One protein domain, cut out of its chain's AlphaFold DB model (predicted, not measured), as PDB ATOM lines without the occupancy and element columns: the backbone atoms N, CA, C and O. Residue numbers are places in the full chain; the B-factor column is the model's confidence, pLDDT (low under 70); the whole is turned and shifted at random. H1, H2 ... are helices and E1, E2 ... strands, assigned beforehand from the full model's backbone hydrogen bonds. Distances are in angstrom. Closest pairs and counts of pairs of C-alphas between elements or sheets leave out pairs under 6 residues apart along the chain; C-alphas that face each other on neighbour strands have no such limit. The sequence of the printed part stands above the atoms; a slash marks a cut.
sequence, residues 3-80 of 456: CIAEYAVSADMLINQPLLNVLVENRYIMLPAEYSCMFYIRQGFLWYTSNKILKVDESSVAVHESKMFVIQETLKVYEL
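This is residues 3 to 80 of the 456 residues of an uncharacterized protein of Ordospora colligata OC4 (UniProt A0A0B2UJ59). A twisted sheet of four strands, E1, E7, E6 and E5, has the short helix H2 over one face at its E5 and E6 side, and a smaller sheet of three strands, E2, E3 and E4, stands beside it with E2 close to E5. An arc of residues 26 to 38, with no named element, leads from H2 to the smaller sheet, while H1 lies at the far end from that sheet. The printed part has 78 residues, with two named helices and seven named strands in the order E1 H1 H2 E2 E3 E4 E5 E6 E7. Both sheets are antiparallel, in the orders E1 - E7 - E6 - E5 and E2 - E3 - E4, and the class is mixed. The whole is compact, with a radius of gyration of the C-alphas of 12.2 A and spans of 34 by 24 by 23 A.

E1, residues 3 to 7, is an edge strand and the antiparallel neighbour of E7, residues 75 to 79, with N 7 and O 75 2.8 A apart. E5, residues 61 to 64, E6, residues 67 to 71, and E7 form a meander, each strand the antiparallel neighbour of the one before; N 62 and O 69 are 2.9 A apart, N 70 and O 76 2.9 A. This sheet is only just strongly twisted, its C-alphas up to 4.3 A off its best plane. H2, residues 19 to 25, is on it at a height of 9.5 A over the sheet and stands up from it, rising 44 degrees; its closest C-alphas to E5 are Leu 20 and Ala 62, 5.7 A. H1, residues 11 to 14, is not on this sheet and is close to H2 but not clearly touching, the closest C-alphas being Leu 14 and Val 22, 7.2 A. E2, residues 39 to 42, E3, residues 45 to 48, and E4, residues 51 to 55, form a second meander of two hairpins, with N 47 and O 40 2.8 A apart and N 46 and O 54 2.8 A. The closest C-alphas of E2 and E5 are Tyr 40 and Val 63, 6.5 A, while E3 and E5 are apart. In H2 every O i to N i+4 pair is within hydrogen-bond range; H1 is too short for such a pair.

E1 begins at C-alpha 3 (98.488, 110.365, 76.006) and measures 11.2 A. H1 and H2 follow, H2 being 10.1 A long. E2, E3 and E4 come next, E4 measuring 11.7 A. E5, E6 at 12.9 A and E7 at 13.1 A follow, E7 ending at C-alpha 79 (104.385, 108.792, 77.990).

The C-alphas of Asp 12 and Ser 50 are the two farthest apart, 35.0 A. The printed part has no cut, and the link from H2 to E2 is long, with 13 residues. The mean pLDDT of the printed part is 72.4, and residues 10 to 18, 20 to 38 and 50 to 51 are under 70 in this model.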
ATOM      1  N   CYS A   3      99.363 111.353  75.370       81.06
ATOM      2  CA  CYS A   3      98.488 110.365  76.006       81.06
ATOM      3  C   CYS A   3      98.508 109.101  75.138       81.06
ATOM      4  O   CYS A   3      98.128 109.173  73.969       81.06
ATOM      5  N   ILE A   4      99.000 107.991  75.683       79.81
ATOM      6  CA  ILE A   4      99.179 106.724  74.956       79.81
ATOM      7  C   ILE A   4      98.067 105.717  75.250       79.81
ATOM      8  O   ILE A   4      97.811 104.833  74.439       79.81
ATOM      9  N   ALA A   5      97.384 105.856  76.387       78.12
ATOM     10  CA  ALA A   5      96.250 105.017  76.740       78.12
ATOM     11  C   ALA A   5      95.300 105.748  77.690       78.12
ATOM     12  O   ALA A   5      95.712 106.613  78.464       78.12
ATOM     13  N   GLU A   6      94.031 105.362  77.651       84.44
ATOM     14  CA  GLU A   6      92.992 105.872  78.537       84.44
ATOM     15  C   GLU A   6      92.105 104.713  78.991       84.44
ATOM     16  O   GLU A   6      91.624 103.926  78.176       84.44
ATOM     17  N   TYR A   7      91.909 104.597  80.302       76.88
ATOM     18  CA  TYR A   7      91.150 103.522  80.928       76.88
ATOM     19  C   TYR A   7      90.001 104.100  81.752       76.88
ATOM     20  O   TYR A   7      90.166 105.080  82.484       76.88
ATOM     21  N   ALA A   8      88.836 103.459  81.678       76.06
ATOM     22  CA  ALA A   8      87.745 103.737  82.602       76.06
ATOM     23  C   ALA A   8      88.111 103.203  83.996       76.06
ATOM     24  O   ALA A   8      88.440 102.026  84.142       76.06
ATOM     25  N   VAL A   9      88.043 104.056  85.020       70.06
ATOM     26  CA  VAL A   9      88.311 103.677  86.415       70.06
ATOM     27  C   VAL A   9      87.102 104.040  87.264       70.06
ATOM     28  O   VAL A   9      86.587 105.150  87.172       70.06
ATOM     29  N   SER A  10      86.623 103.092  88.074       64.19
ATOM     30  CA  SER A  10      85.543 103.363  89.025       64.19
ATOM     31  C   SER A  10      86.069 104.253  90.149       64.19
ATOM     32  O   SER A  10      87.079 103.917  90.771       64.19
ATOM     33  N   ALA A  11      85.367 105.353  90.439       59.50
ATOM     34  CA  ALA A  11      85.714 106.287  91.514       59.50
ATOM     35  C   ALA A  11      85.870 105.593  92.883       59.50
ATOM     36  O   ALA A  11      86.654 106.044  93.715       59.50
ATOM     37  N   ASP A  12      85.199 104.456  93.084       62.59
ATOM     38  CA  ASP A  12      85.243 103.675  94.321       62.59
ATOM     39  C   ASP A  12      86.606 103.002  94.579       62.59
ATOM     40  O   ASP A  12      86.954 102.751  95.730       62.59
ATOM     41  N   MET A  13      87.408 102.732  93.535       59.47
ATOM     42  CA  MET A  13      88.739 102.106  93.671       59.47
ATOM     43  C   MET A  13      89.826 103.073  94.163       59.47
ATOM     44  O   MET A  13      90.913 102.642  94.533       59.47
ATOM     45  N   LEU A  14      89.546 104.378  94.157       59.94
ATOM     46  CA  LEU A  14      90.520 105.441  94.438       59.94
ATOM     47  C   LEU A  14      90.402 106.000  95.857       59.94
ATOM     48  O   LEU A  14      91.145 106.899  96.253       59.94
ATOM     49  N   ILE A  15      89.457 105.477  96.635       56.81
ATOM     50  CA  ILE A  15      89.162 105.969  97.972       56.81
ATOM     51  C   ILE A  15      90.187 105.374  98.952       56.81
ATOM     52  O   ILE A  15      90.161 104.186  99.258       56.81
ATOM     53  N   ASN A  16      91.054 106.239  99.492       58.09
ATOM     54  CA  ASN A  16      91.989 105.991 100.603       58.09
ATOM     55  C   ASN A  16      93.291 105.211 100.313       58.09
ATOM     56  O   ASN A  16      93.914 104.739 101.266       58.09
ATOM     57  N   GLN A  17      93.761 105.109  99.064       62.88
ATOM     58  CA  GLN A  17      95.073 104.508  98.767       62.88
ATOM     59  C   GLN A  17      95.898 105.316  97.748       62.88
ATOM     60  O   GLN A  17      95.318 105.967  96.880       62.88
ATOM     61  N   PRO A  18      97.247 105.281  97.819       67.50
ATOM     62  CA  PRO A  18      98.105 105.852  96.784       67.50
ATOM     63  C   PRO A  18      97.832 105.200  95.426       67.50
ATOM     64  O   PRO A  18      97.779 103.974  95.334       67.50
ATOM     65  N   LEU A  19      97.737 106.005  94.365       71.38
ATOM     66  CA  LEU A  19      97.442 105.537  93.006       71.38
ATOM     67  C   LEU A  19      98.369 104.399  92.549       71.38
ATOM     68  O   LEU A  19      97.910 103.442  91.937       71.38
ATOM     69  N   LEU A  20      99.655 104.445  92.899       67.62
ATOM     70  CA  LEU A  20     100.596 103.379  92.544       67.62
ATOM     71  C   LEU A  20     100.165 102.003  93.089       67.62
ATOM     72  O   LEU A  20     100.269 101.014  92.372       67.62
ATOM     73  N   ASN A  21      99.609 101.940  94.301       68.56
ATOM     74  CA  ASN A  21      99.125 100.686  94.888       68.56
ATOM     75  C   ASN A  21      97.883 100.173  94.150       68.56
ATOM     76  O   ASN A  21      97.785  98.985  93.858       68.56
ATOM     77  N   VAL A  22      96.985 101.084  93.766       68.00
ATOM     78  CA  VAL A  22      95.804 100.754  92.954       68.00
ATOM     79  C   VAL A  22      96.220 100.191  91.592       68.00
ATOM     80  O   VAL A  22      95.596  99.254  91.106       68.00
ATOM     81  N   LEU A  23      97.285 100.724  90.978       69.12
ATOM     82  CA  LEU A  23      97.806 100.229  89.699       69.12
ATOM     83  C   LEU A  23      98.432  98.834  89.823       69.12
ATOM     84  O   LEU A  23      98.205  98.003  88.950       69.12
ATOM     85  N   VAL A  24      99.172  98.564  90.905       64.81
ATOM     86  CA  VAL A  24      99.791  97.252  91.171       64.81
ATOM     87  C   VAL A  24      98.738  96.165  91.420       64.81
ATOM     88  O   VAL A  24      98.902  95.029  90.979       64.81
ATOM     89  N   GLU A  25      97.637  96.492  92.100       60.53
ATOM     90  CA  GLU A  25      96.552  95.539  92.372       60.53
ATOM     91  C   GLU A  25      95.650  95.278  91.149       60.53
ATOM     92  O   GLU A  25      94.923  94.276  91.095       60.53
ATOM     93  N   ASN A  26      95.695  96.149  90.136       59.94
ATOM     94  CA  ASN A  26      94.837  96.053  88.964       59.94
ATOM     95  C   ASN A  26      95.419  95.090  87.918       59.94
ATOM     96  O   ASN A  26      96.318  95.432  87.155       59.94
ATOM     97  N   ARG A  27      94.848  93.881  87.828       47.44
ATOM     98  CA  ARG A  27      95.315  92.780  86.951       47.44
ATOM     99  C   ARG A  27      95.406  93.113  85.454       47.44
ATOM    100  O   ARG A  27      95.987  92.329  84.709       47.44
ATOM    101  N   TYR A  28      94.812  94.217  85.006       48.47
ATOM    102  CA  TYR A  28      94.854  94.658  83.608       48.47
ATOM    103  C   TYR A  28      96.070  95.531  83.275       48.47
ATOM    104  O   TYR A  28      96.354  95.740  82.098       48.47
ATOM    105  N   ILE A  29      96.793  96.031  84.281       56.84
ATOM    106  CA  ILE A  29      97.977  96.871  84.100       56.84
ATOM    107  C   ILE A  29      99.185  96.062  84.566       56.84
ATOM    108  O   ILE A  29      99.459  95.956  85.757       56.84
ATOM    109  N   MET A  30      99.908  95.460  83.620       50.97
ATOM    110  CA  MET A  30     101.180  94.810  83.938       50.97
ATOM    111  C   MET A  30     102.249  95.878  84.179       50.97
ATOM    112  O   MET A  30     102.747  96.488  83.234       50.97
ATOM    113  N   LEU A  31     102.575  96.108  85.451       56.59
ATOM    114  CA  LEU A  31     103.748  96.872  85.863       56.59
ATOM    115  C   LEU A  31     104.913  95.882  86.054       56.59
ATOM    116  O   LEU A  31     104.799  94.993  86.901       56.59
ATOM    117  N   PRO A  32     105.995  95.959  85.261       51.03
ATOM    118  CA  PRO A  32     107.168  95.108  85.457       51.03
ATOM    119  C   PRO A  32     107.811  95.368  86.827       51.03
ATOM    120  O   PRO A  32     107.753  96.474  87.362       51.03
ATOM    121  N   ALA A  33     108.404  94.325  87.411       46.28
ATOM    122  CA  ALA A  33     109.017  94.400  88.730       46.28
ATOM    123  C   ALA A  33     110.358  95.150  88.664       46.28
ATOM    124  O   ALA A  33     111.304  94.672  88.050       46.28
ATOM    125  N   GLU A  34     110.396  96.305  89.328       47.22
ATOM    126  CA  GLU A  34     111.586  97.074  89.718       47.22
ATOM    127  C   GLU A  34     112.513  97.551  88.584       47.22
ATOM    128  O   GLU A  34     113.503  96.919  88.229       47.22
ATOM    129  N   TYR A  35     112.266  98.786  88.132       46.09
ATOM    130  CA  TYR A  35     113.261  99.639  87.478       46.09
ATOM    131  C   TYR A  35     113.346 100.994  88.191       46.09
ATOM    132  O   TYR A  35     112.332 101.582  88.577       46.09
ATOM    133  N   SER A  36     114.563 101.524  88.358       50.34
ATOM    134  CA  SER A  36     114.778 102.863  88.912       50.34
ATOM    135  C   SER A  36     114.329 103.933  87.912       50.34
ATOM    136  O   SER A  36     115.018 104.215  86.931       50.34
ATOM    137  N   CYS A  37     113.173 104.545  88.156       61.25
ATOM    138  CA  CYS A  37     112.701 105.684  87.377       61.25
ATOM    139  C   CYS A  37     113.447 106.966  87.796       61.25
ATOM    140  O   CYS A  37     113.478 107.319  88.975       61.25
ATOM    141  N   MET A  38     114.023 107.694  86.831       68.06
ATOM    142  CA  MET A  38     114.627 109.021  87.064       68.06
ATOM    143  C   MET A  38     113.580 110.109  87.349       68.06
ATOM    144  O   MET A  38     113.923 111.196  87.833       68.06
ATOM    145  N   PHE A  39     112.315 109.831  87.026       79.38
ATOM    146  CA  PHE A  39     111.190 110.692  87.332       79.38
ATOM    147  C   PHE A  39     110.564 110.317  88.674       79.38
ATOM    148  O   PHE A  39     110.314 109.152  88.967       79.38
ATOM    149  N   TYR A  40     110.263 111.320  89.490       83.62
ATOM    150  CA  TYR A  40     109.562 111.113  90.753       83.62
ATOM    151  C   TYR A  40     108.693 112.316  91.095       83.62
ATOM    152  O   TYR A  40     108.937 113.435  90.648       83.62
ATOM    153  N   ILE A  41     107.658 112.090  91.897       84.06
ATOM    154  CA  ILE A  41     106.760 113.149  92.353       84.06
ATOM    155  C   ILE A  41     107.199 113.594  93.742       84.06
ATOM    156  O   ILE A  41     107.405 112.767  94.630       84.06
ATOM    157  N   ARG A  42     107.374 114.904  93.928       83.19
ATOM    158  CA  ARG A  42     107.718 115.481  95.229       83.19
ATOM    159  C   ARG A  42     107.274 116.939  95.327       83.19
ATOM    160  O   ARG A  42     107.579 117.747  94.452       83.19
ATOM    161  N   GLN A  43     106.642 117.303  96.438       85.75
ATOM    162  CA  GLN A  43     106.180 118.667  96.734       85.75
ATOM    163  C   GLN A  43     105.241 119.270  95.665       85.75
ATOM    164  O   GLN A  43     105.301 120.472  95.401       85.75
ATOM    165  N   GLY A  44     104.384 118.461  95.038       85.69
ATOM    166  CA  GLY A  44     103.432 118.901  94.010       85.69
ATOM    167  C   GLY A  44     104.069 119.155  92.643       85.69
ATOM    168  O   GLY A  44     103.548 119.931  91.839       85.69
ATOM    169  N   PHE A  45     105.225 118.545  92.382       84.94
ATOM    170  CA  PHE A  45     105.905 118.609  91.092       84.94
ATOM    171  C   PHE A  45     106.343 117.219  90.637       84.94
ATOM    172  O   PHE A  45     106.766 116.400  91.451       84.94
ATOM    173  N   LEU A  46     106.283 116.991  89.328       84.81
ATOM    174  CA  LEU A  46     107.042 115.964  88.637       84.81
ATOM    175  C   LEU A  46     108.486 116.452  88.523       84.81
ATOM    176  O   LEU A  46     108.748 117.518  87.953       84.81
ATOM    177  N   TRP A  47     109.409 115.674  89.064       83.06
ATOM    178  CA  TRP A  47     110.842 115.899  88.972       83.06
ATOM    179  C   TRP A  47     111.457 114.930  87.981       83.06
ATOM    180  O   TRP A  47     110.997 113.800  87.869       83.06
ATOM    181  N   TYR A  48     112.517 115.369  87.311       76.75
ATOM    182  CA  TYR A  48     113.482 114.502  86.641       76.75
ATOM    183  C   TYR A  48     114.832 114.772  87.285       76.75
ATOM    184  O   TYR A  48     115.300 115.915  87.243       76.75
ATOM    185  N   THR A  49     115.440 113.756  87.898       72.00
ATOM    186  CA  THR A  49     116.670 113.893  88.697       72.00
ATOM    187  C   THR A  49     116.577 115.043  89.717       72.00
ATOM    188  O   THR A  49     115.911 114.909  90.739       72.00
ATOM    189  N   SER A  50     117.205 116.193  89.471       65.25
ATOM    190  CA  SER A  50     117.215 117.362  90.364       65.25
ATOM    191  C   SER A  50     116.362 118.540  89.878       65.25
ATOM    192  O   SER A  50     116.357 119.594  90.515       65.25
ATOM    193  N   ASN A  51     115.622 118.391  88.774       57.16
ATOM    194  CA  ASN A  51     114.900 119.487  88.125       57.16
ATOM    195  C   ASN A  51     113.383 119.347  88.268       57.16
ATOM    196  O   ASN A  51     112.833 118.268  88.056       57.16
ATOM    197  N   LYS A  52     112.702 120.461  88.560       79.19
ATOM    198  CA  LYS A  52     111.235 120.556  88.515       79.19
ATOM    199  C   LYS A  52     110.786 120.657  87.062       79.19
ATOM    200  O   LYS A  52     111.166 121.605  86.381       79.19
ATOM    201  N   ILE A  53     109.968 119.713  86.614       79.00
ATOM    202  CA  ILE A  53     109.500 119.645  85.225       79.00
ATOM    203  C   ILE A  53     108.099 120.231  85.100       79.00
ATOM    204  O   ILE A  53     107.863 121.140  84.309       79.00
ATOM    205  N   LEU A  54     107.165 119.726  85.903       82.44
ATOM    206  CA  LEU A  54     105.748 120.050  85.779       82.44
ATOM    207  C   LEU A  54     105.098 120.102  87.155       82.44
ATOM    208  O   LEU A  54     105.403 119.277  88.009       82.44
ATOM    209  N   LYS A  55     104.182 121.045  87.372       86.56
ATOM    210  CA  LYS A  55     103.339 121.050  88.570       86.56
ATOM    211  C   LYS A  55     102.255 119.979  88.431       86.56
ATOM    212  O   LYS A  55     101.531 119.979  87.439       86.56
ATOM    213  N   VAL A  56     102.136 119.106  89.422       87.38
ATOM    214  CA  VAL A  56     101.170 118.000  89.443       87.38
ATOM    215  C   VAL A  56     100.469 117.937  90.795       87.38
ATOM    216  O   VAL A  56     101.008 118.393  91.803       87.38
ATOM    217  N   ASP A  57      99.267 117.375  90.820       84.88
ATOM    218  CA  ASP A  57      98.599 117.018  92.069       84.88
ATOM    219  C   ASP A  57      99.009 115.593  92.458       84.88
ATOM    220  O   ASP A  57      98.633 114.630  91.788       84.88
ATOM    221  N   GLU A  58      99.800 115.468  93.527       81.00
ATOM    222  CA  GLU A  58     100.383 114.199  93.990       81.00
ATOM    223  C   GLU A  58      99.330 113.138  94.316       81.00
ATOM    224  O   GLU A  58      99.620 111.948  94.249       81.00
ATOM    225  N   SER A  59      98.107 113.556  94.652       78.88
ATOM    226  CA  SER A  59      97.008 112.633  94.945       78.88
ATOM    227  C   SER A  59      96.413 111.991  93.688       78.88
ATOM    228  O   SER A  59      95.790 110.935  93.764       78.88
ATOM    229  N   SER A  60      96.644 112.606  92.527       82.19
ATOM    230  CA  SER A  60      96.056 112.223  91.242       82.19
ATOM    231  C   SER A  60      97.069 111.658  90.249       82.19
ATOM    232  O   SER A  60      96.684 111.252  89.156       82.19
ATOM    233  N   VAL A  61      98.362 111.643  90.592       85.06
ATOM    234  CA  VAL A  61      99.434 111.258  89.669       85.06
ATOM    235  C   VAL A  61     100.345 110.207  90.291       85.06
ATOM    236  O   VAL A  61     100.759 110.324  91.439       85.06
ATOM    237  N   ALA A  62     100.697 109.195  89.504       85.06
ATOM    238  CA  ALA A  62     101.745 108.234  89.814       85.06
ATOM    239  C   ALA A  62     102.710 108.133  88.634       85.06
ATOM    240  O   ALA A  62     102.337 108.365  87.485       85.06
ATOM    241  N   VAL A  63     103.960 107.782  88.919       81.44
ATOM    242  CA  VAL A  63     104.981 107.563  87.895       81.44
ATOM    243  C   VAL A  63     105.542 106.164  88.066       81.44
ATOM    244  O   VAL A  63     105.858 105.755  89.182       81.44
ATOM    245  N   HIS A  64     105.657 105.446  86.954       75.38
ATOM    246  CA  HIS A  64     106.333 104.161  86.876       75.38
ATOM    247  C   HIS A  64     107.051 104.090  85.527       75.38
ATOM    248  O   HIS A  64     106.411 104.243  84.486       75.38
ATOM    249  N   GLU A  65     108.370 103.884  85.540       73.88
ATOM    250  CA  GLU A  65     109.218 103.895  84.335       73.88
ATOM    251  C   GLU A  65     109.025 105.161  83.472       73.88
ATOM    252  O   GLU A  65     109.203 106.280  83.949       73.88
ATOM    253  N   SER A  66     108.659 104.994  82.199       73.56
ATOM    254  CA  SER A  66     108.368 106.054  81.235       73.56
ATOM    255  C   SER A  66     106.977 106.633  81.357       73.56
ATOM    256  O   SER A  66     106.599 107.487  80.564       73.56
ATOM    257  N   LYS A  67     106.159 106.134  82.280       84.19
ATOM    258  CA  LYS A  67     104.722 106.373  82.249       84.19
ATOM    259  C   LYS A  67     104.312 107.206  83.439       84.19
ATOM    260  O   LYS A  67     104.592 106.885  84.593       84.19
ATOM    261  N   MET A  68     103.600 108.279  83.136       86.69
ATOM    262  CA  MET A  68     102.882 109.073  84.114       86.69
ATOM    263  C   MET A  68     101.403 108.720  84.026       86.69
ATOM    264  O   MET A  68     100.738 108.953  83.018       86.69
ATOM    265  N   PHE A  69     100.893 108.164  85.109       86.19
ATOM    266  CA  PHE A  69      99.502 107.795  85.294       86.19
ATOM    267  C   PHE A  69      98.804 108.968  85.958       86.19
ATOM    268  O   PHE A  69      99.194 109.365  87.051       86.19
ATOM    269  N   VAL A  70      97.802 109.536  85.297       87.75
ATOM    270  CA  VAL A  70      97.055 110.690  85.797       87.75
ATOM    271  C   VAL A  70      95.589 110.321  85.880       87.75
ATOM    272  O   VAL A  70      94.990 109.878  84.901       87.75
ATOM    273  N   ILE A  71      95.007 110.551  87.046       82.06
ATOM    274  CA  ILE A  71      93.589 110.376  87.297       82.06
ATOM    275  C   ILE A  71      92.894 111.721  87.223       82.06
ATOM    276  O   ILE A  71      93.219 112.660  87.943       82.06
ATOM    277  N   GLN A  72      91.901 111.779  86.344       77.38
ATOM    278  CA  GLN A  72      90.931 112.864  86.275       77.38
ATOM    279  C   GLN A  72      89.532 112.240  86.373       77.38
ATOM    280  O   GLN A  72      89.154 111.741  87.427       77.38
ATOM    281  N   GLU A  73      88.796 112.205  85.262       77.12
ATOM    282  CA  GLU A  73      87.545 111.446  85.105       77.12
ATOM    283  C   GLU A  73      87.813 109.993  84.664       77.12
ATOM    284  O   GLU A  73      87.022 109.089  84.923       77.12
ATOM    285  N   THR A  74      88.960 109.773  84.021       79.38
ATOM    286  CA  THR A  74      89.499 108.498  83.536       79.38
ATOM    287  C   THR A  74      90.970 108.393  83.945       79.38
ATOM    288  O   THR A  74      91.608 109.396  84.288       79.38
ATOM    289  N   LEU A  75      91.526 107.181  83.922       82.31
ATOM    290  CA  LEU A  75      92.962 106.977  84.084       82.31
ATOM    291  C   LEU A  75      93.636 107.173  82.734       82.31
ATOM    292  O   LEU A  75      93.522 106.330  81.843       82.31
ATOM    293  N   LYS A  76      94.366 108.272  82.600       85.12
ATOM    294  CA  LYS A  76      95.177 108.564  81.423       85.12
ATOM    295  C   LYS A  76      96.613 108.158  81.681       85.12
ATOM    296  O   LYS A  76      97.182 108.472  82.726       85.12
ATOM    297  N   VAL A  77      97.201 107.476  80.711       84.00
ATOM    298  CA  VAL A  77      98.613 107.114  80.720       84.00
ATOM    299  C   VAL A  77      99.319 108.014  79.731       84.00
ATOM    300  O   VAL A  77      99.069 107.970  78.526       84.00
ATOM    301  N   TYR A  78     100.194 108.848  80.264       83.00
ATOM    302  CA  TYR A  78     101.069 109.701  79.491       83.00
ATOM    303  C   TYR A  78     102.432 109.054  79.390       83.00
ATOM    304  O   TYR A  78     102.999 108.614  80.387       83.00
ATOM    305  N   GLU A  79     102.977 109.071  78.188       79.69
ATOM    306  CA  GLU A  79     104.385 108.792  77.990       79.69
ATOM    307  C   GLU A  79     105.190 110.039  78.367       79.69
ATOM    308  O   GLU A  79     105.021 111.138  77.806       79.69
ATOM    309  N   LEU A  80     106.009 109.875  79.400       75.19
ATOM    310  CA  LEU A  80     107.092 110.771  79.744       75.19
ATOM    311  C   LEU A  80     108.201 110.564  78.711       75.19
ATOM    312  O   LEU A  80     108.474 109.425  78.337       75.19
TER     313      LEU A  80